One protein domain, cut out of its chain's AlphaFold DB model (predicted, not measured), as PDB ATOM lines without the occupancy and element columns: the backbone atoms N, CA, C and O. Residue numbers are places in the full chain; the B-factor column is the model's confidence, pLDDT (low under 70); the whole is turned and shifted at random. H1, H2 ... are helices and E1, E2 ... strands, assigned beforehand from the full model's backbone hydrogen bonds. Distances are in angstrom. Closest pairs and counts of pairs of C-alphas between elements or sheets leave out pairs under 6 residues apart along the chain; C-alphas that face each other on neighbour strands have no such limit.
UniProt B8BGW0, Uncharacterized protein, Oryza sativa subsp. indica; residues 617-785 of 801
ATOM      1  N   LEU A 617      80.640  21.643 155.908       73.81
ATOM      2  CA  LEU A 617      80.121  22.482 156.999       73.81
ATOM      3  C   LEU A 617      80.452  23.962 156.821       73.81
ATOM      4  O   LEU A 617      79.559  24.791 156.936       73.81
ATOM      5  N   ASP A 618      81.699  24.284 156.482       74.62
ATOM      6  CA  ASP A 618      82.148  25.671 156.312       74.62
ATOM      7  C   ASP A 618      81.658  26.295 154.988       74.62
ATOM      8  O   ASP A 618      81.668  27.515 154.832       74.62
ATOM      9  N   GLU A 619      81.230  25.472 154.024       71.44
ATOM     10  CA  GLU A 619      80.608  25.900 152.766       71.44
ATOM     11  C   GLU A 619      79.141  26.279 152.997       71.44
ATOM     12  O   GLU A 619      78.746  27.407 152.710       71.44
ATOM     13  N   GLU A 620      78.354  25.373 153.582       70.38
ATOM     14  CA  GLU A 620      76.927  25.603 153.833       70.38
ATOM     15  C   GLU A 620      76.697  26.568 155.016       70.38
ATOM     16  O   GLU A 620      75.718  27.308 155.000       70.38
ATOM     17  N   ALA A 621      77.613  26.663 155.997       72.38
ATOM     18  CA  ALA A 621      77.562  27.704 157.038       72.38
ATOM     19  C   ALA A 621      77.645  29.105 156.428       72.38
ATOM     20  O   ALA A 621      76.773  29.930 156.679       72.38
ATOM     21  N   ARG A 622      78.650  29.346 155.576       69.62
ATOM     22  CA  ARG A 622      78.828  30.614 154.851       69.62
ATOM     23  C   ARG A 622      77.654  30.896 153.918       69.62
ATOM     24  O   ARG A 622      77.217  32.033 153.794       69.62
ATOM     25  N   ARG A 623      77.116  29.856 153.273       67.56
ATOM     26  CA  ARG A 623      75.908  29.977 152.454       67.56
ATOM     27  C   ARG A 623      74.733  30.476 153.290       67.56
ATOM     28  O   ARG A 623      74.052  31.394 152.864       67.56
ATOM     29  N   ILE A 624      74.514  29.914 154.475       69.50
ATOM     30  CA  ILE A 624      73.423  30.318 155.373       69.50
ATOM     31  C   ILE A 624      73.675  31.698 155.984       69.50
ATOM     32  O   ILE A 624      72.734  32.478 156.060       69.50
ATOM     33  N   GLU A 625      74.924  32.048 156.295       70.88
ATOM     34  CA  GLU A 625      75.321  33.408 156.680       70.88
ATOM     35  C   GLU A 625      74.950  34.420 155.576       70.88
ATOM     36  O   GLU A 625      74.318  35.434 155.865       70.88
ATOM     37  N   GLU A 626      75.232  34.119 154.298       64.50
ATOM     38  CA  GLU A 626      74.786  34.932 153.152       64.50
ATOM     39  C   GLU A 626      73.249  34.966 152.994       64.50
ATOM     40  O   GLU A 626      72.694  35.987 152.583       64.50
ATOM     41  N   LEU A 627      72.524  33.891 153.327       64.88
ATOM     42  CA  LEU A 627      71.054  33.868 153.275       64.88
ATOM     43  C   LEU A 627      70.441  34.737 154.390       64.88
ATOM     44  O   LEU A 627      69.625  35.610 154.095       64.88
ATOM     45  N   VAL A 628      70.890  34.575 155.639       61.59
ATOM     46  CA  VAL A 628      70.521  35.423 156.790       61.59
ATOM     47  C   VAL A 628      70.812  36.893 156.475       61.59
ATOM     48  O   VAL A 628      69.918  37.737 156.533       61.59
ATOM     49  N   ALA A 629      72.030  37.186 156.014       56.72
ATOM     50  CA  ALA A 629      72.458  38.520 155.605       56.72
ATOM     51  C   ALA A 629      71.611  39.130 154.473       56.72
ATOM     52  O   ALA A 629      71.549  40.350 154.355       56.72
ATOM     53  N   THR A 630      70.956  38.327 153.629       54.75
ATOM     54  CA  THR A 630      70.163  38.820 152.488       54.75
ATOM     55  C   THR A 630      68.663  38.945 152.797       54.75
ATOM     56  O   THR A 630      67.870  39.041 151.859       54.75
ATOM     57  N   ASN A 631      68.268  39.023 154.080       49.97
ATOM     58  CA  ASN A 631      66.881  39.009 154.583       49.97
ATOM     59  C   ASN A 631      66.053  37.913 153.908       49.97
ATOM     60  O   ASN A 631      65.115  38.163 153.143       49.97
ATOM     61  N   PHE A 632      66.481  36.677 154.122       48.31
ATOM     62  CA  PHE A 632      65.653  35.541 153.789       48.31
ATOM     63  C   PHE A 632      64.478  35.409 154.741       48.31
ATOM     64  O   PHE A 632      64.633  35.568 155.948       48.31
ATOM     65  N   ASN A 633      63.342  35.003 154.178       44.25
ATOM     66  CA  ASN A 633      62.313  34.361 154.971       44.25
ATOM     67  C   ASN A 633      62.795  32.922 155.246       44.25
ATOM     68  O   ASN A 633      63.577  32.710 156.165       44.25
ATOM     69  N   ILE A 634      62.416  31.920 154.450       47.16
ATOM     70  CA  ILE A 634      62.620  30.522 154.864       47.16
ATOM     71  C   ILE A 634      63.935  29.955 154.289       47.16
ATOM     72  O   ILE A 634      64.229  30.078 153.100       47.16
ATOM     73  N   VAL A 635      64.761  29.388 155.176       46.31
ATOM     74  CA  VAL A 635      66.117  28.841 154.929       46.31
ATOM     75  C   VAL A 635      66.140  27.376 155.354       46.31
ATOM     76  O   VAL A 635      65.329  27.008 156.206       46.31
ATOM     77  N   GLY A 636      67.072  26.546 154.841       46.44
ATOM     78  CA  GLY A 636      67.074  25.110 155.142       46.44
ATOM     79  C   GLY A 636      68.311  24.227 155.135       46.44
ATOM     80  O   GLY A 636      69.296  24.461 154.448       46.44
ATOM     81  N   VAL A 637      68.187  23.184 155.960       46.62
ATOM     82  CA  VAL A 637      69.188  22.209 156.400       46.62
ATOM     83  C   VAL A 637      68.454  21.019 157.026       46.62
ATOM     84  O   VAL A 637      67.758  21.185 158.028       46.62
ATOM     85  N   GLU A 638      68.688  19.817 156.509       44.53
ATOM     86  CA  GLU A 638      68.445  18.573 157.246       44.53
ATOM     87  C   GLU A 638      69.812  18.021 157.675       44.53
ATOM     88  O   GLU A 638      70.766  18.014 156.890       44.53
ATOM     89  N   VAL A 639      69.936  17.537 158.912       47.91
ATOM     90  CA  VAL A 639      71.152  16.832 159.345       47.91
ATOM     91  C   VAL A 639      70.810  15.401 159.700       47.91
ATOM     92  O   VAL A 639      70.052  15.134 160.632       47.91
ATOM     93  N   ILE A 640      71.455  14.480 158.992       44.47
ATOM     94  CA  ILE A 640      71.373  13.049 159.253       44.47
ATOM     95  C   ILE A 640      72.275  12.741 160.454       44.47
ATOM     96  O   ILE A 640      73.485  12.534 160.330       44.47
ATOM     97  N   HIS A 641      71.687  12.754 161.650       40.53
ATOM     98  CA  HIS A 641      72.386  12.402 162.881       40.53
ATOM     99  C   HIS A 641      72.511  10.878 163.018       40.53
ATOM    100  O   HIS A 641      71.508  10.159 162.994       40.53
ATOM    101  N   ALA A 642      73.716  10.357 163.261       39.84
ATOM    102  CA  ALA A 642      73.869   8.932 163.543       39.84
ATOM    103  C   ALA A 642      73.325   8.572 164.927       39.84
ATOM    104  O   ALA A 642      74.008   8.731 165.934       39.84
ATOM    105  N   GLN A 643      72.112   8.019 164.953       37.56
ATOM    106  CA  GLN A 643      71.792   6.864 165.805       37.56
ATOM    107  C   GLN A 643      71.138   5.701 165.024       37.56
ATOM    108  O   GLN A 643      70.731   4.710 165.620       37.56
ATOM    109  N   LEU A 644      71.124   5.771 163.683       37.81
ATOM    110  CA  LEU A 644      70.874   4.639 162.783       37.81
ATOM    111  C   LEU A 644      72.039   4.485 161.797       37.81
ATOM    112  O   LEU A 644      72.030   5.069 160.718       37.81
ATOM    113  N   VAL A 645      73.044   3.686 162.160       36.88
ATOM    114  CA  VAL A 645      74.075   3.215 161.224       36.88
ATOM    115  C   VAL A 645      74.268   1.722 161.452       36.88
ATOM    116  O   VAL A 645      74.730   1.303 162.512       36.88
ATOM    117  N   VAL A 646      73.916   0.916 160.447       40.25
ATOM    118  CA  VAL A 646      74.334  -0.492 160.377       40.25
ATOM    119  C   VAL A 646      75.871  -0.510 160.313       40.25
ATOM    120  O   VAL A 646      76.425   0.264 159.525       40.25
ATOM    121  N   PRO A 647      76.582  -1.321 161.125       36.06
ATOM    122  CA  PRO A 647      78.039  -1.240 161.229       36.06
ATOM    123  C   PRO A 647      78.741  -1.365 159.868       36.06
ATOM    124  O   PRO A 647      78.692  -2.414 159.232       36.06
ATOM    125  N   GLY A 648      79.395  -0.285 159.427       47.31
ATOM    126  CA  GLY A 648      80.156  -0.253 158.173       47.31
ATOM    127  C   GLY A 648      80.267   1.121 157.506       47.31
ATOM    128  O   GLY A 648      81.297   1.409 156.907       47.31
ATOM    129  N   ASN A 649      79.261   1.999 157.632       46.22
ATOM    130  CA  ASN A 649      79.212   3.260 156.871       46.22
ATOM    131  C   ASN A 649      79.322   4.520 157.755       46.22
ATOM    132  O   ASN A 649      78.375   5.286 157.911       46.22
ATOM    133  N   SER A 650      80.490   4.727 158.370       46.59
ATOM    134  CA  SER A 650      80.754   5.827 159.316       46.59
ATOM    135  C   SER A 650      81.138   7.173 158.673       46.59
ATOM    136  O   SER A 650      81.333   8.153 159.388       46.59
ATOM    137  N   ALA A 651      81.254   7.250 157.342       48.12
ATOM    138  CA  ALA A 651      81.803   8.419 156.640       48.12
ATOM    139  C   ALA A 651      80.801   9.570 156.388       48.12
ATOM    140  O   ALA A 651      81.219  10.686 156.085       48.12
ATOM    141  N   SER A 652      79.494   9.315 156.497       50.75
ATOM    142  CA  SER A 652      78.408  10.266 156.189       50.75
ATOM    143  C   SER A 652      77.762  10.906 157.428       50.75
ATOM    144  O   SER A 652      76.708  11.527 157.332       50.75
ATOM    145  N   VAL A 653      78.377  10.733 158.598       55.91
ATOM    146  CA  VAL A 653      77.792  11.024 159.913       55.91
ATOM    147  C   VAL A 653      78.250  12.376 160.447       55.91
ATOM    148  O   VAL A 653      79.455  12.612 160.536       55.91
ATOM    149  N   LEU A 654      77.315  13.222 160.899       63.56
ATOM    150  CA  LEU A 654      77.660  14.448 161.622       63.56
ATOM    151  C   LEU A 654      77.640  14.252 163.147       63.56
ATOM    152  O   LEU A 654      76.651  13.800 163.719       63.56
ATOM    153  N   HIS A 655      78.736  14.625 163.811       71.69
ATOM    154  CA  HIS A 655      78.872  14.592 165.269       71.69
ATOM    155  C   HIS A 655      78.171  15.806 165.926       71.69
ATOM    156  O   HIS A 655      78.272  16.909 165.380       71.69
ATOM    157  N   PRO A 656      77.555  15.691 167.126       69.38
ATOM    158  CA  PRO A 656      76.910  16.815 167.819       69.38
ATOM    159  C   PRO A 656      77.763  18.086 167.921       69.38
ATOM    160  O   PRO A 656      77.262  19.186 167.720       69.38
ATOM    161  N   GLN A 657      79.069  17.947 168.167       72.75
ATOM    162  CA  GLN A 657      79.985  19.093 168.264       72.75
ATOM    163  C   GLN A 657      80.345  19.704 166.898       72.75
ATOM    164  O   GLN A 657      80.697  20.878 166.831       72.75
ATOM    165  N   GLN A 658      80.265  18.936 165.805       76.06
ATOM    166  CA  GLN A 658      80.397  19.481 164.448       76.06
ATOM    167  C   GLN A 658      79.139  20.272 164.077       76.06
ATOM    168  O   GLN A 658      79.254  21.386 163.574       76.06
ATOM    169  N   PHE A 659      77.956  19.747 164.414       75.38
ATOM    170  CA  PHE A 659      76.698  20.480 164.275       75.38
ATOM    171  C   PHE A 659      76.675  21.760 165.126       75.38
ATOM    172  O   PHE A 659      76.319  22.818 164.621       75.38
ATOM    173  N   ALA A 660      77.126  21.703 166.383       76.19
ATOM    174  CA  ALA A 660      77.223  22.876 167.255       76.19
ATOM    175  C   ALA A 660      78.146  23.967 166.681       76.19
ATOM    176  O   ALA A 660      77.780  25.139 166.686       76.19
ATOM    177  N   LYS A 661      79.312  23.585 166.136       78.81
ATOM    178  CA  LYS A 661      80.223  24.519 165.449       78.81
ATOM    179  C   LYS A 661      79.580  25.150 164.216       78.81
ATOM    180  O   LYS A 661      79.644  26.362 164.077       78.81
ATOM    181  N   PHE A 662      78.931  24.343 163.376       81.44
ATOM    182  CA  PHE A 662      78.181  24.813 162.211       81.44
ATOM    183  C   PHE A 662      77.068  25.805 162.602       81.44
ATOM    184  O   PHE A 662      76.968  26.883 162.024       81.44
ATOM    185  N   MET A 663      76.271  25.492 163.629       78.69
ATOM    186  CA  MET A 663      75.214  26.392 164.099       78.69
ATOM    187  C   MET A 663      75.772  27.711 164.647       78.69
ATOM    188  O   MET A 663      75.160  28.757 164.447       78.69
ATOM    189  N   ALA A 664      76.941  27.678 165.290       79.69
ATOM    190  CA  ALA A 664      77.631  28.872 165.772       79.69
ATOM    191  C   ALA A 664      78.299  29.701 164.654       79.69
ATOM    192  O   ALA A 664      78.500  30.896 164.851       79.69
ATOM    193  N   SER A 665      78.641  29.107 163.501       76.94
ATOM    194  CA  SER A 665      79.262  29.817 162.370       76.94
ATOM    195  C   SER A 665      78.282  30.274 161.286       76.94
ATOM    196  O   SER A 665      78.596  31.208 160.559       76.94
ATOM    197  N   CYS A 666      77.091  29.678 161.179       71.81
ATOM    198  CA  CYS A 666      76.100  30.023 160.147       71.81
ATOM    199  C   CYS A 666      75.292  31.315 160.404       71.81
ATOM    200  O   CYS A 666      74.379  31.625 159.644       71.81
ATOM    201  N   GLY A 667      75.557  32.038 161.497       74.62
ATOM    202  CA  GLY A 667      74.845  33.273 161.863       74.62
ATOM    203  C   GLY A 667      73.409  33.095 162.386       74.62
ATOM    204  O   GLY A 667      72.799  34.070 162.806       74.62
ATOM    205  N   ALA A 668      72.860  31.873 162.411       73.19
ATOM    206  CA  ALA A 668      71.449  31.643 162.748       73.19
ATOM    207  C   ALA A 668      71.102  31.692 164.256       73.19
ATOM    208  O   ALA A 668      69.925  31.726 164.619       73.19
ATOM    209  N   LEU A 669      72.103  31.645 165.144       82.00
ATOM    210  CA  LEU A 669      71.912  31.672 166.601       82.00
ATOM    211  C   LEU A 669      72.084  33.084 167.169       82.00
ATOM    212  O   LEU A 669      73.033  33.783 166.831       82.00
ATOM    213  N   GLY A 670      71.212  33.463 168.104       78.75
ATOM    214  CA  GLY A 670      71.324  34.710 168.871       78.75
ATOM    215  C   GLY A 670      70.893  35.992 168.147       78.75
ATOM    216  O   GLY A 670      70.772  37.027 168.801       78.75
ATOM    217  N   ASP A 671      70.601  35.939 166.846       73.38
ATOM    218  CA  ASP A 671      70.036  37.069 166.101       73.38
ATOM    219  C   ASP A 671      68.540  37.266 166.461       73.38
ATOM    220  O   ASP A 671      67.744  36.339 166.271       73.38
ATOM    221  N   PRO A 672      68.119  38.438 166.986       70.88
ATOM    222  CA  PRO A 672      66.725  38.708 167.349       70.88
ATOM    223  C   PRO A 672      65.764  38.770 166.153       70.88
ATOM    224  O   PRO A 672      64.559  38.612 166.350       70.88
ATOM    225  N   ASN A 673      66.270  38.973 164.934       65.25
ATOM    226  CA  ASN A 673      65.466  39.021 163.714       65.25
ATOM    227  C   ASN A 673      65.070  37.608 163.237       65.25
ATOM    228  O   ASN A 673      64.076  37.439 162.528       65.25
ATOM    229  N   ILE A 674      65.807  36.571 163.656       69.75
ATOM    230  CA  ILE A 674      65.555  35.182 163.260       69.75
ATOM    231  C   ILE A 674      64.507  34.559 164.184       69.75
ATOM    232  O   ILE A 674      64.774  34.207 165.334       69.75
ATOM    233  N   SER A 675      63.295  34.393 163.655       74.56
ATOM    234  CA  SER A 675      62.186  33.741 164.358       74.56
ATOM    235  C   SER A 675      62.234  32.219 164.201       74.56
ATOM    236  O   SER A 675      61.873  31.661 163.165       74.56
ATOM    237  N   TRP A 676      62.649  31.541 165.267       76.50
ATOM    238  CA  TRP A 676      62.578  30.087 165.410       76.50
ATOM    239  C   TRP A 676      61.145  29.656 165.738       76.50
ATOM    240  O   TRP A 676      60.436  30.355 166.460       76.50
ATOM    241  N   VAL A 677      60.679  28.497 165.268       77.56
ATOM    242  CA  VAL A 677      59.333  28.002 165.610       77.56
ATOM    243  C   VAL A 677      59.365  26.502 165.950       77.56
ATOM    244  O   VAL A 677      60.371  25.807 165.799       77.56
ATOM    245  N   THR A 678      58.292  26.003 166.551       77.50
ATOM    246  CA  THR A 678      58.148  24.631 167.050       77.50
ATOM    247  C   THR A 678      56.676  24.200 167.061       77.50
ATOM    248  O   THR A 678      55.780  25.029 166.919       77.50
ATOM    249  N   PHE A 679      56.412  22.903 167.187       75.81
ATOM    250  CA  PHE A 679      55.083  22.344 167.421       75.81
ATOM    251  C   PHE A 679      55.252  21.179 168.401       75.81
ATOM    252  O   PHE A 679      55.383  20.029 167.998       75.81
ATOM    253  N   HIS A 680      55.307  21.476 169.706       73.75
ATOM    254  CA  HIS A 680      55.846  20.580 170.748       73.75
ATOM    255  C   HIS A 680      57.381  20.397 170.683       73.75
ATOM    256  O   HIS A 680      57.918  19.344 171.026       73.75
ATOM    257  N   GLY A 681      58.126  21.427 170.268       72.94
ATOM    258  CA  GLY A 681      59.580  21.327 170.036       72.94
ATOM    259  C   GLY A 681      60.477  21.459 171.275       72.94
ATOM    260  O   GLY A 681      61.701  21.473 171.129       72.94
ATOM    261  N   ALA A 682      59.912  21.541 172.487       73.06
ATOM    262  CA  ALA A 682      60.646  21.788 173.736       73.06
ATOM    263  C   ALA A 682      61.863  20.860 173.935       73.06
ATOM    264  O   ALA A 682      62.961  21.324 174.245       73.06
ATOM    265  N   HIS A 683      61.694  19.556 173.682       72.44
ATOM    266  CA  HIS A 683      62.761  18.559 173.829       72.44
ATOM    267  C   HIS A 683      63.864  18.697 172.763       72.44
ATOM    268  O   HIS A 683      65.040  18.472 173.053       72.44
ATOM    269  N   GLY A 684      63.513  19.112 171.539       73.38
ATOM    270  CA  GLY A 684      64.478  19.377 170.465       73.38
ATOM    271  C   GLY A 684      65.383  20.562 170.804       73.38
ATOM    272  O   GLY A 684      66.607  20.438 170.766       73.38
ATOM    273  N   ILE A 685      64.785  21.670 171.252       79.44
ATOM    274  CA  ILE A 685      65.516  22.861 171.706       79.44
ATOM    275  C   ILE A 685      66.411  22.535 172.910       79.44
ATOM    276  O   ILE A 685      67.587  22.898 172.910       79.44
ATOM    277  N   ALA A 686      65.926  21.764 173.889       79.00
ATOM    278  CA  ALA A 686      66.742  21.316 175.018       79.00
ATOM    279  C   ALA A 686      67.964  20.475 174.586       79.00
ATOM    280  O   ALA A 686      69.072  20.681 175.090       79.00
ATOM    281  N   ARG A 687      67.801  19.572 173.605       76.69
ATOM    282  CA  ARG A 687      68.910  18.790 173.025       76.69
ATOM    283  C   ARG A 687      69.904  19.660 172.248       76.69
ATOM    284  O   ARG A 687      71.109  19.416 172.347       76.69
ATOM    285  N   MET A 688      69.440  20.682 171.525       78.00
ATOM    286  CA  MET A 688      70.320  21.651 170.854       78.00
ATOM    287  C   MET A 688      71.139  22.450 171.872       78.00
ATOM    288  O   MET A 688      72.362  22.471 171.774       78.00
ATOM    289  N   ILE A 689      70.501  23.004 172.911       83.69
ATOM    290  CA  ILE A 689      71.188  23.758 173.974       83.69
ATOM    291  C   ILE A 689      72.248  22.887 174.663       83.69
ATOM    292  O   ILE A 689      73.390  23.320 174.792       83.69
ATOM    293  N   ARG A 690      71.937  21.630 175.022       82.94
ATOM    294  CA  ARG A 690      72.941  20.697 175.578       82.94
ATOM    295  C   ARG A 690      74.113  20.459 174.613       82.94
ATOM    296  O   ARG A 690      75.260  20.394 175.043       82.94
ATOM    297  N   SER A 691      73.840  20.360 173.312       81.00
ATOM    298  CA  SER A 691      74.878  20.178 172.286       81.00
ATOM    299  C   SER A 691      75.783  21.407 172.143       81.00
ATOM    300  O   SER A 691      76.974  21.252 171.885       81.00
ATOM    301  N   PHE A 692      75.245  22.612 172.354       84.25
ATOM    302  CA  PHE A 692      75.999  23.870 172.327       84.25
ATOM    303  C   PHE A 692      76.799  24.117 173.620       84.25
ATOM    304  O   PHE A 692      77.845  24.756 173.573       84.25
ATOM    305  N   LEU A 693      76.334  23.595 174.762       84.25
ATOM    306  CA  LEU A 693      77.005  23.716 176.064       84.25
ATOM    307  C   LEU A 693      78.068  22.629 176.328       84.25
ATOM    308  O   LEU A 693      78.906  22.804 177.212       84.25
ATOM    309  N   SER A 694      78.071  21.536 175.552       78.25
ATOM    310  CA  SER A 694      79.054  20.438 175.607       78.25
ATOM    311  C   SER A 694      80.497  20.943 175.835       78.25
ATOM    312  O   SER A 694      81.020  21.657 174.977       78.25
ATOM    313  N   PRO A 695      81.203  20.513 176.902       77.56
ATOM    314  CA  PRO A 695      80.938  19.322 177.719       77.56
ATOM    315  C   PRO A 695      80.014  19.543 178.931       77.56
ATOM    316  O   PRO A 695      79.848  18.625 179.729       77.56
ATOM    317  N   GLN A 696      79.447  20.735 179.109       81.62
ATOM    318  CA  GLN A 696      78.541  21.034 180.219       81.62
ATOM    319  C   GLN A 696      77.163  20.405 179.963       81.62
ATOM    320  O   GLN A 696      76.673  20.390 178.830       81.62
ATOM    321  N   ASP A 697      76.528  19.892 181.016       82.56
ATOM    322  CA  ASP A 697      75.152  19.403 180.943       82.56
ATOM    323  C   ASP A 697      74.128  20.545 180.876       82.56
ATOM    324  O   ASP A 697      74.434  21.716 181.106       82.56
ATOM    325  N   LEU A 698      72.881  20.195 180.544       83.19
ATOM    326  CA  LEU A 698      71.786  21.159 180.494       83.19
ATOM    327  C   LEU A 698      71.544  21.769 181.896       83.19
ATOM    328  O   LEU A 698      71.519  21.013 182.871       83.19
ATOM    329  N   PRO A 699      71.340  23.095 182.032       86.62
ATOM    330  CA  PRO A 699      71.205  23.726 183.341       86.62
ATOM    331  C   PRO A 699      70.058  23.155 184.181       86.62
ATOM    332  O   PRO A 699      68.903  23.151 183.759       86.62
ATOM    333  N   SER A 700      70.370  22.748 185.413       83.81
ATOM    334  CA  SER A 700      69.395  22.210 186.373       83.81
ATOM    335  C   SER A 700      68.446  23.264 186.958       83.81
ATOM    336  O   SER A 700      67.420  22.917 187.538       83.81
ATOM    337  N   GLN A 701      68.766  24.553 186.808       86.31
ATOM    338  CA  GLN A 701      67.903  25.663 187.208       86.31
ATOM    339  C   GLN A 701      67.148  26.227 186.003       86.31
ATOM    340  O   GLN A 701      67.756  26.676 185.029       86.31
ATOM    341  N   TRP A 702      65.818  26.289 186.112       81.00
ATOM    342  CA  TRP A 702      64.934  26.768 185.044       81.00
ATOM    343  C   TRP A 702      65.299  28.167 184.534       81.00
ATOM    344  O   TRP A 702      65.361  28.381 183.329       81.00
ATOM    345  N   CYS A 703      65.617  29.106 185.431       81.62
ATOM    346  CA  CYS A 703      66.039  30.462 185.064       81.62
ATOM    347  C   CYS A 703      67.322  30.485 184.210       81.62
ATOM    348  O   CYS A 703      67.407  31.269 183.267       81.62
ATOM    349  N   SER A 704      68.283  29.595 184.483       84.12
ATOM    350  CA  SER A 704      69.508  29.457 183.690       84.12
ATOM    351  C   SER A 704      69.215  28.842 182.318       84.12
ATOM    352  O   SER A 704      69.628  29.410 181.306       84.12
ATOM    353  N   TYR A 705      68.412  27.773 182.248       85.94
ATOM    354  CA  TYR A 705      67.942  27.208 180.974       85.94
ATOM    355  C   TYR A 705      67.214  28.259 180.113       85.94
ATOM    356  O   TYR A 705      67.530  28.438 178.938       85.94
ATOM    357  N   ILE A 706      66.302  29.023 180.718       84.12
ATOM    358  CA  ILE A 706      65.557  30.135 180.106       84.12
ATOM    359  C   ILE A 706      66.480  31.265 179.622       84.12
ATOM    360  O   ILE A 706      66.180  31.893 178.598       84.12
ATOM    361  N   GLY A 707      67.602  31.497 180.312       84.56
ATOM    362  CA  GLY A 707      68.681  32.395 179.897       84.56
ATOM    363  C   GLY A 707      69.416  31.889 178.655       84.56
ATOM    364  O   GLY A 707      69.417  32.573 177.634       84.56
ATOM    365  N   HIS A 708      69.952  30.665 178.687       88.25
ATOM    366  CA  HIS A 708      70.620  30.054 177.528       88.25
ATOM    367  C   HIS A 708      69.690  29.940 176.312       88.25
ATOM    368  O   HIS A 708      70.093  30.264 175.197       88.25
ATOM    369  N   ARG A 709      68.416  29.586 176.520       88.81
ATOM    370  CA  ARG A 709      67.390  29.592 175.469       88.81
ATOM    371  C   ARG A 709      67.230  30.981 174.851       88.81
ATOM    372  O   ARG A 709      67.122  31.051 173.640       88.81
ATOM    373  N   ARG A 710      67.245  32.080 175.623       86.06
ATOM    374  CA  ARG A 710      67.206  33.453 175.058       86.06
ATOM    375  C   ARG A 710      68.487  33.817 174.307       86.06
ATOM    376  O   ARG A 710      68.394  34.470 173.280       86.06
ATOM    377  N   ALA A 711      69.650  33.394 174.801       86.06
ATOM    378  CA  ALA A 711      70.938  33.682 174.169       86.06
ATOM    379  C   ALA A 711      71.113  32.984 172.808       86.06
ATOM    380  O   ALA A 711      71.709  33.559 171.906       86.06
ATOM    381  N   PHE A 712      70.584  31.766 172.647       85.62
ATOM    382  CA  PHE A 712      70.625  31.035 171.373       85.62
ATOM    383  C   PHE A 712      69.391  31.283 170.485       85.62
ATOM    384  O   PHE A 712      69.524  31.332 169.265       85.62
ATOM    385  N   PHE A 713      68.210  31.462 171.088       85.38
ATOM    386  CA  PHE A 713      66.903  31.557 170.423       85.38
ATOM    387  C   PHE A 713      66.078  32.741 170.992       85.38
ATOM    388  O   PHE A 713      65.132  32.534 171.762       85.38
ATOM    389  N   PRO A 714      66.448  33.999 170.675       82.06
ATOM    390  CA  PRO A 714      65.808  35.200 171.231       82.06
ATOM    391  C   PRO A 714      64.344  35.370 170.788       82.06
ATOM    392  O   PRO A 714      63.482  35.712 171.604       82.06
ATOM    393  N   ALA A 715      64.042  35.075 169.523       82.56
ATOM    394  CA  ALA A 715      62.687  34.936 169.009       82.56
ATOM    395  C   ALA A 715      62.409  33.450 168.749       82.56
ATOM    396  O   ALA A 715      62.973  32.854 167.834       82.56
ATOM    397  N   ILE A 716      61.552  32.841 169.574       83.19
ATOM    398  CA  ILE A 716      61.081  31.468 169.367       83.19
ATOM    399  C   ILE A 716      59.597  31.328 169.715       83.19
ATOM    400  O   ILE A 716      59.148  31.930 170.688       83.19
ATOM    401  N   TYR A 717      58.835  30.551 168.946       82.94
ATOM    402  CA  TYR A 717      57.388  30.369 169.137       82.94
ATOM    403  C   TYR A 717      56.986  28.890 169.001       82.94
ATOM    404  O   TYR A 717      57.716  28.094 168.410       82.94
ATOM    405  N   ASP A 718      55.809  28.509 169.498       82.75
ATOM    406  CA  ASP A 718      55.232  27.174 169.283       82.75
ATOM    407  C   ASP A 718      53.833  27.303 168.657       82.75
ATOM    408  O   ASP A 718      52.939  27.926 169.234       82.75
ATOM    409  N   VAL A 719      53.624  26.733 167.465       81.38
ATOM    410  CA  VAL A 719      52.345  26.796 166.732       81.38
ATOM    411  C   VAL A 719      51.217  26.152 167.535       81.38
ATOM    412  O   VAL A 719      50.096  26.653 167.532       81.38
ATOM    413  N   ALA A 720      51.507  25.127 168.338       78.31
ATOM    414  CA  ALA A 720      50.519  24.509 169.213       78.31
ATOM    415  C   ALA A 720      50.191  25.350 170.470       78.31
ATOM    416  O   ALA A 720      49.323  24.953 171.257       78.31
ATOM    417  N   LEU A 721      50.872  26.487 170.670       80.00
ATOM    418  CA  LEU A 721      50.509  27.550 171.615       80.00
ATOM    419  C   LEU A 721      49.851  28.748 170.912       80.00
ATOM    420  O   LEU A 721      48.888  29.280 171.459       80.00
ATOM    421  N   LEU A 722      50.304  29.125 169.707       81.00
ATOM    422  CA  LEU A 722      49.676  30.168 168.877       81.00
ATOM    423  C   LEU A 722      48.207  29.828 168.579       81.00
ATOM    424  O   LEU A 722      47.313  30.589 168.938       81.00
ATOM    425  N   VAL A 723      47.941  28.631 168.041       79.38
ATOM    426  CA  VAL A 723      46.580  28.156 167.706       79.38
ATOM    427  C   VAL A 723      45.649  28.137 168.922       79.38
ATOM    428  O   VAL A 723      44.453  28.367 168.798       79.38
ATOM    429  N   ARG A 724      46.186  27.908 170.127       75.81
ATOM    430  CA  ARG A 724      45.410  27.924 171.380       75.81
ATOM    431  C   ARG A 724      44.999  29.326 171.846       75.81
ATOM    432  O   ARG A 724      44.280  29.427 172.839       75.81
ATOM    433  N   ARG A 725      45.473  30.390 171.191       73.25
ATOM    434  CA  ARG A 725      45.063  31.780 171.442       73.25
ATOM    435  C   ARG A 725      44.047  32.291 170.415       73.25
ATOM    436  O   ARG A 725      43.254  33.157 170.773       73.25
ATOM    437  N   SER A 726      44.022  31.730 169.206       71.69
ATOM    438  CA  SER A 726      43.020  32.027 168.172       71.69
ATOM    439  C   SER A 726      41.649  31.454 168.558       71.69
ATOM    440  O   SER A 726      41.488  30.244 168.709       71.69
ATOM    441  N   SER A 727      40.661  32.329 168.766       65.19
ATOM    442  CA  SER A 727      39.357  32.002 169.371       65.19
ATOM    443  C   SER A 727      38.422  31.165 168.487       65.19
ATOM    444  O   SER A 727      37.531  30.487 168.995       65.19
ATOM    445  N   ASP A 728      38.644  31.188 167.179       67.75
ATOM    446  CA  ASP A 728      37.945  30.443 166.131       67.75
ATOM    447  C   ASP A 728      38.448  28.995 165.983       67.75
ATOM    448  O   ASP A 728      37.662  28.092 165.705       67.75
ATOM    449  N   ILE A 729      39.731  28.743 166.269       65.44
ATOM    450  CA  ILE A 729      40.378  27.420 166.147       65.44
ATOM    451  C   ILE A 729      40.230  26.578 167.443       65.44
ATOM    452  O   ILE A 729      40.782  25.485 167.599       65.44
ATOM    453  N   VAL A 730      39.431  27.060 168.402       55.06
ATOM    454  CA  VAL A 730      39.164  26.417 169.707       55.06
ATOM    455  C   VAL A 730      38.447  25.060 169.577       55.06
ATOM    456  O   VAL A 730      38.455  24.264 170.515       55.06
ATOM    457  N   THR A 731      37.868  24.758 168.413       54.94
ATOM    458  CA  THR A 731      37.177  23.495 168.108       54.94
ATOM    459  C   THR A 731      38.095  22.275 167.980       54.94
ATOM    460  O   THR A 731      37.593  21.156 168.101       54.94
ATOM    461  N   ILE A 732      39.415  22.440 167.797       60.34
ATOM    462  CA  ILE A 732      40.353  21.301 167.774       60.34
ATOM    463  C   ILE A 732      40.306  20.574 169.132       60.34
ATOM    464  O   ILE A 732      40.599  21.184 170.169       60.34
ATOM    465  N   PRO A 733      40.001  19.261 169.178       53.53
ATOM    466  CA  PRO A 733      39.884  18.528 170.429       53.53
ATOM    467  C   PRO A 733      41.266  18.236 171.037       53.53
ATOM    468  O   PRO A 733      41.800  17.132 170.952       53.53
ATOM    469  N   TRP A 734      41.814  19.205 171.778       55.31
ATOM    470  CA  TRP A 734      43.030  19.073 172.604       55.31
ATOM    471  C   TRP A 734      42.906  18.069 173.778       55.31
ATOM    472  O   TRP A 734      43.774  18.005 174.653       55.31
ATOM    473  N   ILE A 735      41.824  17.292 173.808       44.59
ATOM    474  CA  ILE A 735      41.546  16.201 174.736       44.59
ATOM    475  C   ILE A 735      42.429  15.000 174.358       44.59
ATOM    476  O   ILE A 735      42.594  14.681 173.184       44.59
ATOM    477  N   GLU A 736      43.013  14.327 175.356       47.22
ATOM    478  CA  GLU A 736      43.774  13.071 175.175       47.22
ATOM    479  C   GLU A 736      44.922  13.136 174.143       47.22
ATOM    480  O   GLU A 736      45.271  12.126 173.540       47.22
ATOM    481  N   CYS A 737      45.536  14.315 173.966       48.94
ATOM    482  CA  CYS A 737      46.649  14.548 173.034       48.94
ATOM    483  C   CYS A 737      46.307  14.314 171.545       48.94
ATOM    484  O   CYS A 737      47.211  14.040 170.761       48.94
ATOM    485  N   LYS A 738      45.027  14.425 171.155       45.81
ATOM    486  CA  LYS A 738      44.555  14.101 169.795       45.81
ATOM    487  C   LYS A 738      44.708  15.215 168.755       45.81
ATOM    488  O   LYS A 738      44.753  14.894 167.581       45.81
ATOM    489  N   GLY A 739      44.830  16.480 169.163       56.25
ATOM    490  CA  GLY A 739      45.154  17.580 168.244       56.25
ATOM    491  C   GLY A 739      46.627  17.547 167.831       56.25
ATOM    492  O   GLY A 739      47.483  18.006 168.592       56.25
ATOM    493  N   GLY A 740      46.911  16.985 166.657       72.56
ATOM    494  CA  GLY A 740      48.222  16.952 166.023       72.56
ATOM    495  C   GLY A 740      48.419  18.068 164.994       72.56
ATOM    496  O   GLY A 740      47.657  19.030 164.909       72.56
ATOM    497  N   LEU A 741      49.493  17.941 164.213       76.12
ATOM    498  CA  LEU A 741      49.860  18.911 163.179       76.12
ATOM    499  C   LEU A 741      48.829  18.966 162.038       76.12
ATOM    500  O   LEU A 741      48.456  20.047 161.591       76.12
ATOM    501  N   PHE A 742      48.359  17.802 161.589       78.56
ATOM    502  CA  PHE A 742      47.391  17.701 160.499       78.56
ATOM    503  C   PHE A 742      46.030  18.297 160.889       78.56
ATOM    504  O   PHE A 742      45.446  19.020 160.092       78.56
ATOM    505  N   ASP A 743      45.579  18.112 162.135       78.38
ATOM    506  CA  ASP A 743      44.351  18.725 162.661       78.38
ATOM    507  C   ASP A 743      44.431  20.262 162.662       78.38
ATOM    508  O   ASP A 743      43.458  20.947 162.351       78.38
ATOM    509  N   VAL A 744      45.609  20.816 162.977       80.44
ATOM    510  CA  VAL A 744      45.868  22.260 162.883       80.44
ATOM    511  C   VAL A 744      45.878  22.733 161.433       80.44
ATOM    512  O   VAL A 744      45.287  23.768 161.139       80.44
ATOM    513  N   ALA A 745      46.504  21.987 160.521       81.31
ATOM    514  CA  ALA A 745      46.532  22.346 159.107       81.31
ATOM    515  C   ALA A 745      45.130  22.328 158.473       81.31
ATOM    516  O   ALA A 745      44.755  23.271 157.779       81.31
ATOM    517  N   GLN A 746      44.330  21.305 158.787       80.94
ATOM    518  CA  GLN A 746      42.939  21.187 158.354       80.94
ATOM    519  C   GLN A 746      42.080  22.341 158.894       80.94
ATOM    520  O   GLN A 746      41.333  22.957 158.140       80.94
ATOM    521  N   ALA A 747      42.220  22.692 160.178       80.50
ATOM    522  CA  ALA A 747      41.478  23.805 160.775       80.50
ATOM    523  C   ALA A 747      41.918  25.196 160.266       80.50
ATOM    524  O   ALA A 747      41.158  26.154 160.377       80.50
ATOM    525  N   LEU A 748      43.120  25.307 159.688       83.06
ATOM    526  CA  LEU A 748      43.631  26.499 158.995       83.06
ATOM    527  C   LEU A 748      43.301  26.516 157.485       83.06
ATOM    528  O   LEU A 748      43.768  27.403 156.763       83.06
ATOM    529  N   ASN A 749      42.506  25.547 157.014       83.94
ATOM    530  CA  ASN A 749      42.148  25.330 155.610       83.94
ATOM    531  C   ASN A 749      43.374  25.287 154.675       83.94
ATOM    532  O   ASN A 749      43.397  25.921 153.619       83.94
ATOM    533  N   LEU A 750      44.424  24.578 155.102       80.31
ATOM    534  CA  LEU A 750      45.596  24.301 154.275       80.31
ATOM    535  C   LEU A 750      45.354  23.081 153.381       80.31
ATOM    536  O   LEU A 750      44.705  22.118 153.790       80.31
ATOM    537  N   LYS A 751      45.941  23.083 152.182       74.94
ATOM    538  CA  LYS A 751      45.930  21.916 151.288       74.94
ATOM    539  C   LYS A 751      46.744  20.789 151.914       74.94
ATOM    540  O   LYS A 751      47.886  21.009 152.330       74.94
ATOM    541  N   GLU A 752      46.170  19.590 151.951       64.56
ATOM    542  CA  GLU A 752      46.861  18.403 152.454       64.56
ATOM    543  C   GLU A 752      48.161  18.160 151.674       64.56
ATOM    544  O   GLU A 752      48.219  18.310 150.453       64.56
ATOM    545  N   ILE A 753      49.212  17.785 152.403       64.19
ATOM    546  CA  ILE A 753      50.439  17.251 151.820       64.19
ATOM    547  C   ILE A 753      50.455  15.766 152.166       64.19
ATOM    548  O   ILE A 753      50.602  15.413 153.340       64.19
ATOM    549  N   GLU A 754      50.308  14.898 151.165       53.91
ATOM    550  CA  GLU A 754      50.607  13.473 151.320       53.91
ATOM    551  C   GLU A 754      52.099  13.343 151.667       53.91
ATOM    552  O   GLU A 754      52.967  13.616 150.839       53.91
ATOM    553  N   ALA A 755      52.404  13.025 152.929       45.69
ATOM    554  CA  ALA A 755      53.769  13.076 153.441       45.69
ATOM    555  C   ALA A 755      54.057  12.001 154.501       45.69
ATOM    556  O   ALA A 755      53.783  12.157 155.694       45.69
ATOM    557  N   ASP A 756      54.722  10.943 154.055       48.25
ATOM    558  CA  ASP A 756      55.376   9.909 154.855       48.25
ATOM    559  C   ASP A 756      56.832  10.270 155.248       48.25
ATOM    560  O   ASP A 756      57.501   9.504 155.942       48.25
ATOM    561  N   MET A 757      57.307  11.474 154.891       58.31
ATOM    562  CA  MET A 757      58.661  11.983 155.174       58.31
ATOM    563  C   MET A 757      58.688  13.183 156.141       58.31
ATOM    564  O   MET A 757      57.807  14.044 156.116       58.31
ATOM    565  N   GLU A 758      59.749  13.301 156.953       60.28
ATOM    566  CA  GLU A 758      59.887  14.369 157.966       60.28
ATOM    567  C   GLU A 758      59.894  15.784 157.371       60.28
ATOM    568  O   GLU A 758      59.225  16.666 157.907       60.28
ATOM    569  N   ALA A 759      60.562  15.991 156.229       59.72
ATOM    570  CA  ALA A 759      60.553  17.252 155.477       59.72
ATOM    571  C   ALA A 759      59.122  17.761 155.181       59.72
ATOM    572  O   ALA A 759      58.859  18.964 155.230       59.72
ATOM    573  N   ALA A 760      58.180  16.832 154.980       68.31
ATOM    574  CA  ALA A 760      56.741  17.074 154.917       68.31
ATOM    575  C   ALA A 760      56.194  17.907 156.096       68.31
ATOM    576  O   ALA A 760      55.475  18.888 155.926       68.31
ATOM    577  N   ARG A 761      56.554  17.523 157.327       73.38
ATOM    578  CA  ARG A 761      56.041  18.121 158.577       73.38
ATOM    579  C   ARG A 761      56.640  19.498 158.851       73.38
ATOM    580  O   ARG A 761      55.946  20.385 159.354       73.38
ATOM    581  N   VAL A 762      57.910  19.671 158.473       72.62
ATOM    582  CA  VAL A 762      58.616  20.961 158.468       72.62
ATOM    583  C   VAL A 762      57.812  21.971 157.651       72.62
ATOM    584  O   VAL A 762      57.366  22.987 158.183       72.62
ATOM    585  N   LEU A 763      57.563  21.631 156.384       73.19
ATOM    586  CA  LEU A 763      56.797  22.414 155.416       73.19
ATOM    587  C   LEU A 763      55.338  22.628 155.847       73.19
ATOM    588  O   LEU A 763      54.832  23.748 155.785       73.19
ATOM    589  N   LEU A 764      54.664  21.587 156.339       78.25
ATOM    590  CA  LEU A 764      53.265  21.683 156.747       78.25
ATOM    591  C   LEU A 764      53.070  22.673 157.899       78.25
ATOM    592  O   LEU A 764      52.166  23.502 157.844       78.25
ATOM    593  N   THR A 765      53.935  22.661 158.919       79.75
ATOM    594  CA  THR A 765      53.782  23.629 160.018       79.75
ATOM    595  C   THR A 765      54.379  25.005 159.721       79.75
ATOM    596  O   THR A 765      53.958  25.983 160.340       79.75
ATOM    597  N   LEU A 766      55.316  25.108 158.770       77.38
ATOM    598  CA  LEU A 766      55.701  26.385 158.160       77.38
ATOM    599  C   LEU A 766      54.462  27.083 157.589       77.38
ATOM    600  O   LEU A 766      54.163  28.202 158.003       77.38
ATOM    601  N   ARG A 767      53.687  26.384 156.744       78.62
ATOM    602  CA  ARG A 767      52.389  26.868 156.241       78.62
ATOM    603  C   ARG A 767      51.428  27.226 157.379       78.62
ATOM    604  O   ARG A 767      50.851  28.307 157.349       78.62
ATOM    605  N   CYS A 768      51.292  26.372 158.405       82.19
ATOM    606  CA  CYS A 768      50.427  26.666 159.562       82.19
ATOM    607  C   CYS A 768      50.783  27.997 160.229       82.19
ATOM    608  O   CYS A 768      49.892  28.736 160.630       82.19
ATOM    609  N   TYR A 769      52.071  28.322 160.351       82.69
ATOM    610  CA  TYR A 769      52.485  29.603 160.911       82.69
ATOM    611  C   TYR A 769      52.270  30.771 159.949       82.69
ATOM    612  O   TYR A 769      51.819  31.811 160.412       82.69
ATOM    613  N   MET A 770      52.547  30.628 158.646       77.81
ATOM    614  CA  MET A 770      52.280  31.701 157.670       77.81
ATOM    615  C   MET A 770      50.787  32.064 157.655       77.81
ATOM    616  O   MET A 770      50.435  33.219 157.878       77.81
ATOM    617  N   ARG A 771      49.906  31.056 157.596       81.38
ATOM    618  CA  ARG A 771      48.443  31.210 157.690       81.38
ATOM    619  C   ARG A 771      47.957  31.773 159.031       81.38
ATOM    620  O   ARG A 771      46.878  32.354 159.102       81.38
ATOM    621  N   LEU A 772      48.735  31.623 160.107       80.50
ATOM    622  CA  LEU A 772      48.487  32.327 161.371       80.50
ATOM    623  C   LEU A 772      49.003  33.774 161.329       80.50
ATOM    624  O   LEU A 772      48.346  34.649 161.881       80.50
ATOM    625  N   ALA A 773      50.140  34.031 160.678       78.88
ATOM    626  CA  ALA A 773      50.771  35.345 160.550       78.88
ATOM    627  C   ALA A 773      50.009  36.308 159.625       78.88
ATOM    628  O   ALA A 773      50.057  37.517 159.835       78.88
ATOM    629  N   GLU A 774      49.248  35.771 158.669       77.56
ATOM    630  CA  GLU A 774      48.283  36.484 157.819       77.56
ATOM    631  C   GLU A 774      47.119  37.130 158.612       77.56
ATOM    632  O   GLU A 774      46.365  37.934 158.063       77.56
ATOM    633  N   ARG A 775      46.931  36.791 159.897       77.44
ATOM    634  CA  ARG A 775      45.731  37.162 160.664       77.44
ATOM    635  C   ARG A 775      45.863  38.485 161.437       77.44
ATOM    636  O   ARG A 775      46.883  38.708 162.092       77.44
ATOM    637  N   PRO A 776      44.793  39.305 161.531       78.38
ATOM    638  CA  PRO A 776      44.807  40.545 162.317       78.38
ATOM    639  C   PRO A 776      45.098  40.377 163.821       78.38
ATOM    640  O   PRO A 776      45.644  41.288 164.438       78.38
ATOM    641  N   ASP A 777      44.762  39.231 164.429       80.25
ATOM    642  CA  ASP A 777      45.046  38.938 165.845       80.25
ATOM    643  C   ASP A 777      46.493  38.480 166.103       80.25
ATOM    644  O   ASP A 777      46.915  38.350 167.259       80.25
ATOM    645  N   PHE A 778      47.281  38.253 165.047       80.25
ATOM    646  CA  PHE A 778      48.604  37.654 165.165       80.25
ATOM    647  C   PHE A 778      49.622  38.477 165.963       80.25
ATOM    648  O   PHE A 778      50.289  37.866 166.794       80.25
ATOM    649  N   PRO A 779      49.771  39.813 165.822       78.81
ATOM    650  CA  PRO A 779      50.825  40.547 166.531       78.81
ATOM    651  C   PRO A 779      50.717  40.438 168.062       78.81
ATOM    652  O   PRO A 779      51.719  40.215 168.748       78.81
ATOM    653  N   GLY A 780      49.493  40.498 168.600       77.56
ATOM    654  CA  GLY A 780      49.232  40.285 170.027       77.56
ATOM    655  C   GLY A 780      49.467  38.834 170.456       77.56
ATOM    656  O   GLY A 780      50.109  38.583 171.476       77.56
ATOM    657  N   THR A 781      49.011  37.871 169.651       77.50
ATOM    658  CA  THR A 781      49.183  36.431 169.905       77.50
ATOM    659  C   THR A 781      50.656  35.993 169.851       77.50
ATOM    660  O   THR A 781      51.109  35.281 170.748       77.50
ATOM    661  N   LYS A 782      51.427  36.489 168.872       79.19
ATOM    662  CA  LYS A 782      52.890  36.372 168.724       79.19
ATOM    663  C   LYS A 782      53.599  36.842 169.993       79.19
ATOM    664  O   LYS A 782      54.323  36.065 170.614       79.19
ATOM    665  N   MET A 783      53.342  38.083 170.413       81.06
ATOM    666  CA  MET A 783      53.954  38.670 171.611       81.06
ATOM    667  C   MET A 783      53.593  37.886 172.886       81.06
ATOM    668  O   MET A 783      54.456  37.640 173.726       81.06
ATOM    669  N   ALA A 784      52.345  37.422 173.010       78.56
ATOM    670  CA  ALA A 784      51.859  36.677 174.174       78.56
ATOM    671  C   ALA A 784      52.417  35.242 174.314       78.56
ATOM    672  O   ALA A 784      52.197  34.615 175.357       78.56
ATOM    673  N   VAL A 785      53.107  34.703 173.298       80.81
ATOM    674  CA  VAL A 785      53.751  33.374 173.362       80.81
ATOM    675  C   VAL A 785      55.240  33.374 173.000       80.81
ATOM    676  O   VAL A 785      55.844  32.302 172.966       80.81
TER     677      VAL A 785
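Overview. This is residues 617 to 785 of the 801 residues of an uncharacterized protein of Oryza sativa subsp. indica (UniProt B8BGW0). Two groups of helices, H1 to H4 and H5 to H8, are set on either side of a small pair of parallel strands, E1 and E2, near the middle of the domain. Each group is a chain of helices meeting mostly at crossed angles, and two long stretches without a named element, residues 630 to 655 and 723 to 740, loop away from the middle. The printed part has 169 residues with eight named helices and two named strands, in the order H1 H2 E1 H3 H4 E2 H5 H6 H7 H8, and its class is mostly helix. It is compact, with a radius of gyration of the C-alphas of 17.7 A, and spans 48 by 37 by 37 A.

Along the chain. E1 is residues 675 to 678, with C-alpha 675 at (62.186, 33.741, 164.358), and E2 is residues 715 to 718. Between them come H3, residues 682 to 693, 16.6 A long, and H4, residues 702 to 712, 15.4 A. Before E1 stand H1, residues 617 to 629, 17.8 A, beginning at C-alpha 617 (80.121, 22.482, 156.999), and H2, residues 656 to 665, 14.3 A. After E2 come H5, residues 719 to 722, H6, residues 741 to 747, H7, residues 758 to 773, 23.0 A, and H8, residues 778 to 785, ending at C-alpha 785 (53.751, 33.374, 173.362).

Arrangement. E1 and E2 are parallel at 23 degrees, with N 676 and O 715 2.9 A apart and N 717 and O 676 3.0 A apart, within hydrogen-bond range. E1, H3, H4 and E2 form a strand-helix-strand unit, two parallel neighbour strands with helices between them, and its crossover is right-handed. H3 touches H4 with residues 685 to 689 alone, about perpendicular at 75 degrees; the closest C-alphas, of Ile 689 and Arg 709, are 7.1 A apart. H3 touches H2 with residues 688 to 692 alone, about perpendicular at 84 degrees; the closest C-alphas, of Ala 660 and Phe 692, are 5.3 A apart. H2 touches H1, the same way at a tilt of 38 degrees, only just steep; the C-alphas of Ala 621 and Phe 662 are closest at 6.0 A. E1 and H7 are near each other, with 7 pairs of C-alphas within 10 A. H7 touches H6, the same way at a steep tilt of 38 degrees, closest at the C-alphas of Ala 745 and Cys 768, 5.8 A. H5 touches H7, with the C-alphas of Val 719 and Tyr 769 closest at 6.5 A, and H8, with those of Leu 722 and Thr 781 closest at 6.4 A. H1 and H7 are apart, as are H4 and H8. Every O i to N i+4 pair is within hydrogen-bond range in H2, H3, H4, H6, H7 and H8, and 8 of 9 are in H1; H5 is too short for such a pair.

Size, cuts and confidence. The C-alphas of Gly 648 and Pro 776 are the two farthest apart, 54.1 A. The printed part has no cut. The links H1 to H2 and H5 to H6 are long. The mean pLDDT of the printed part is 70.3, and 57 residues are under 70, among them 626 to 654, 727 to 739 and 752 to 760.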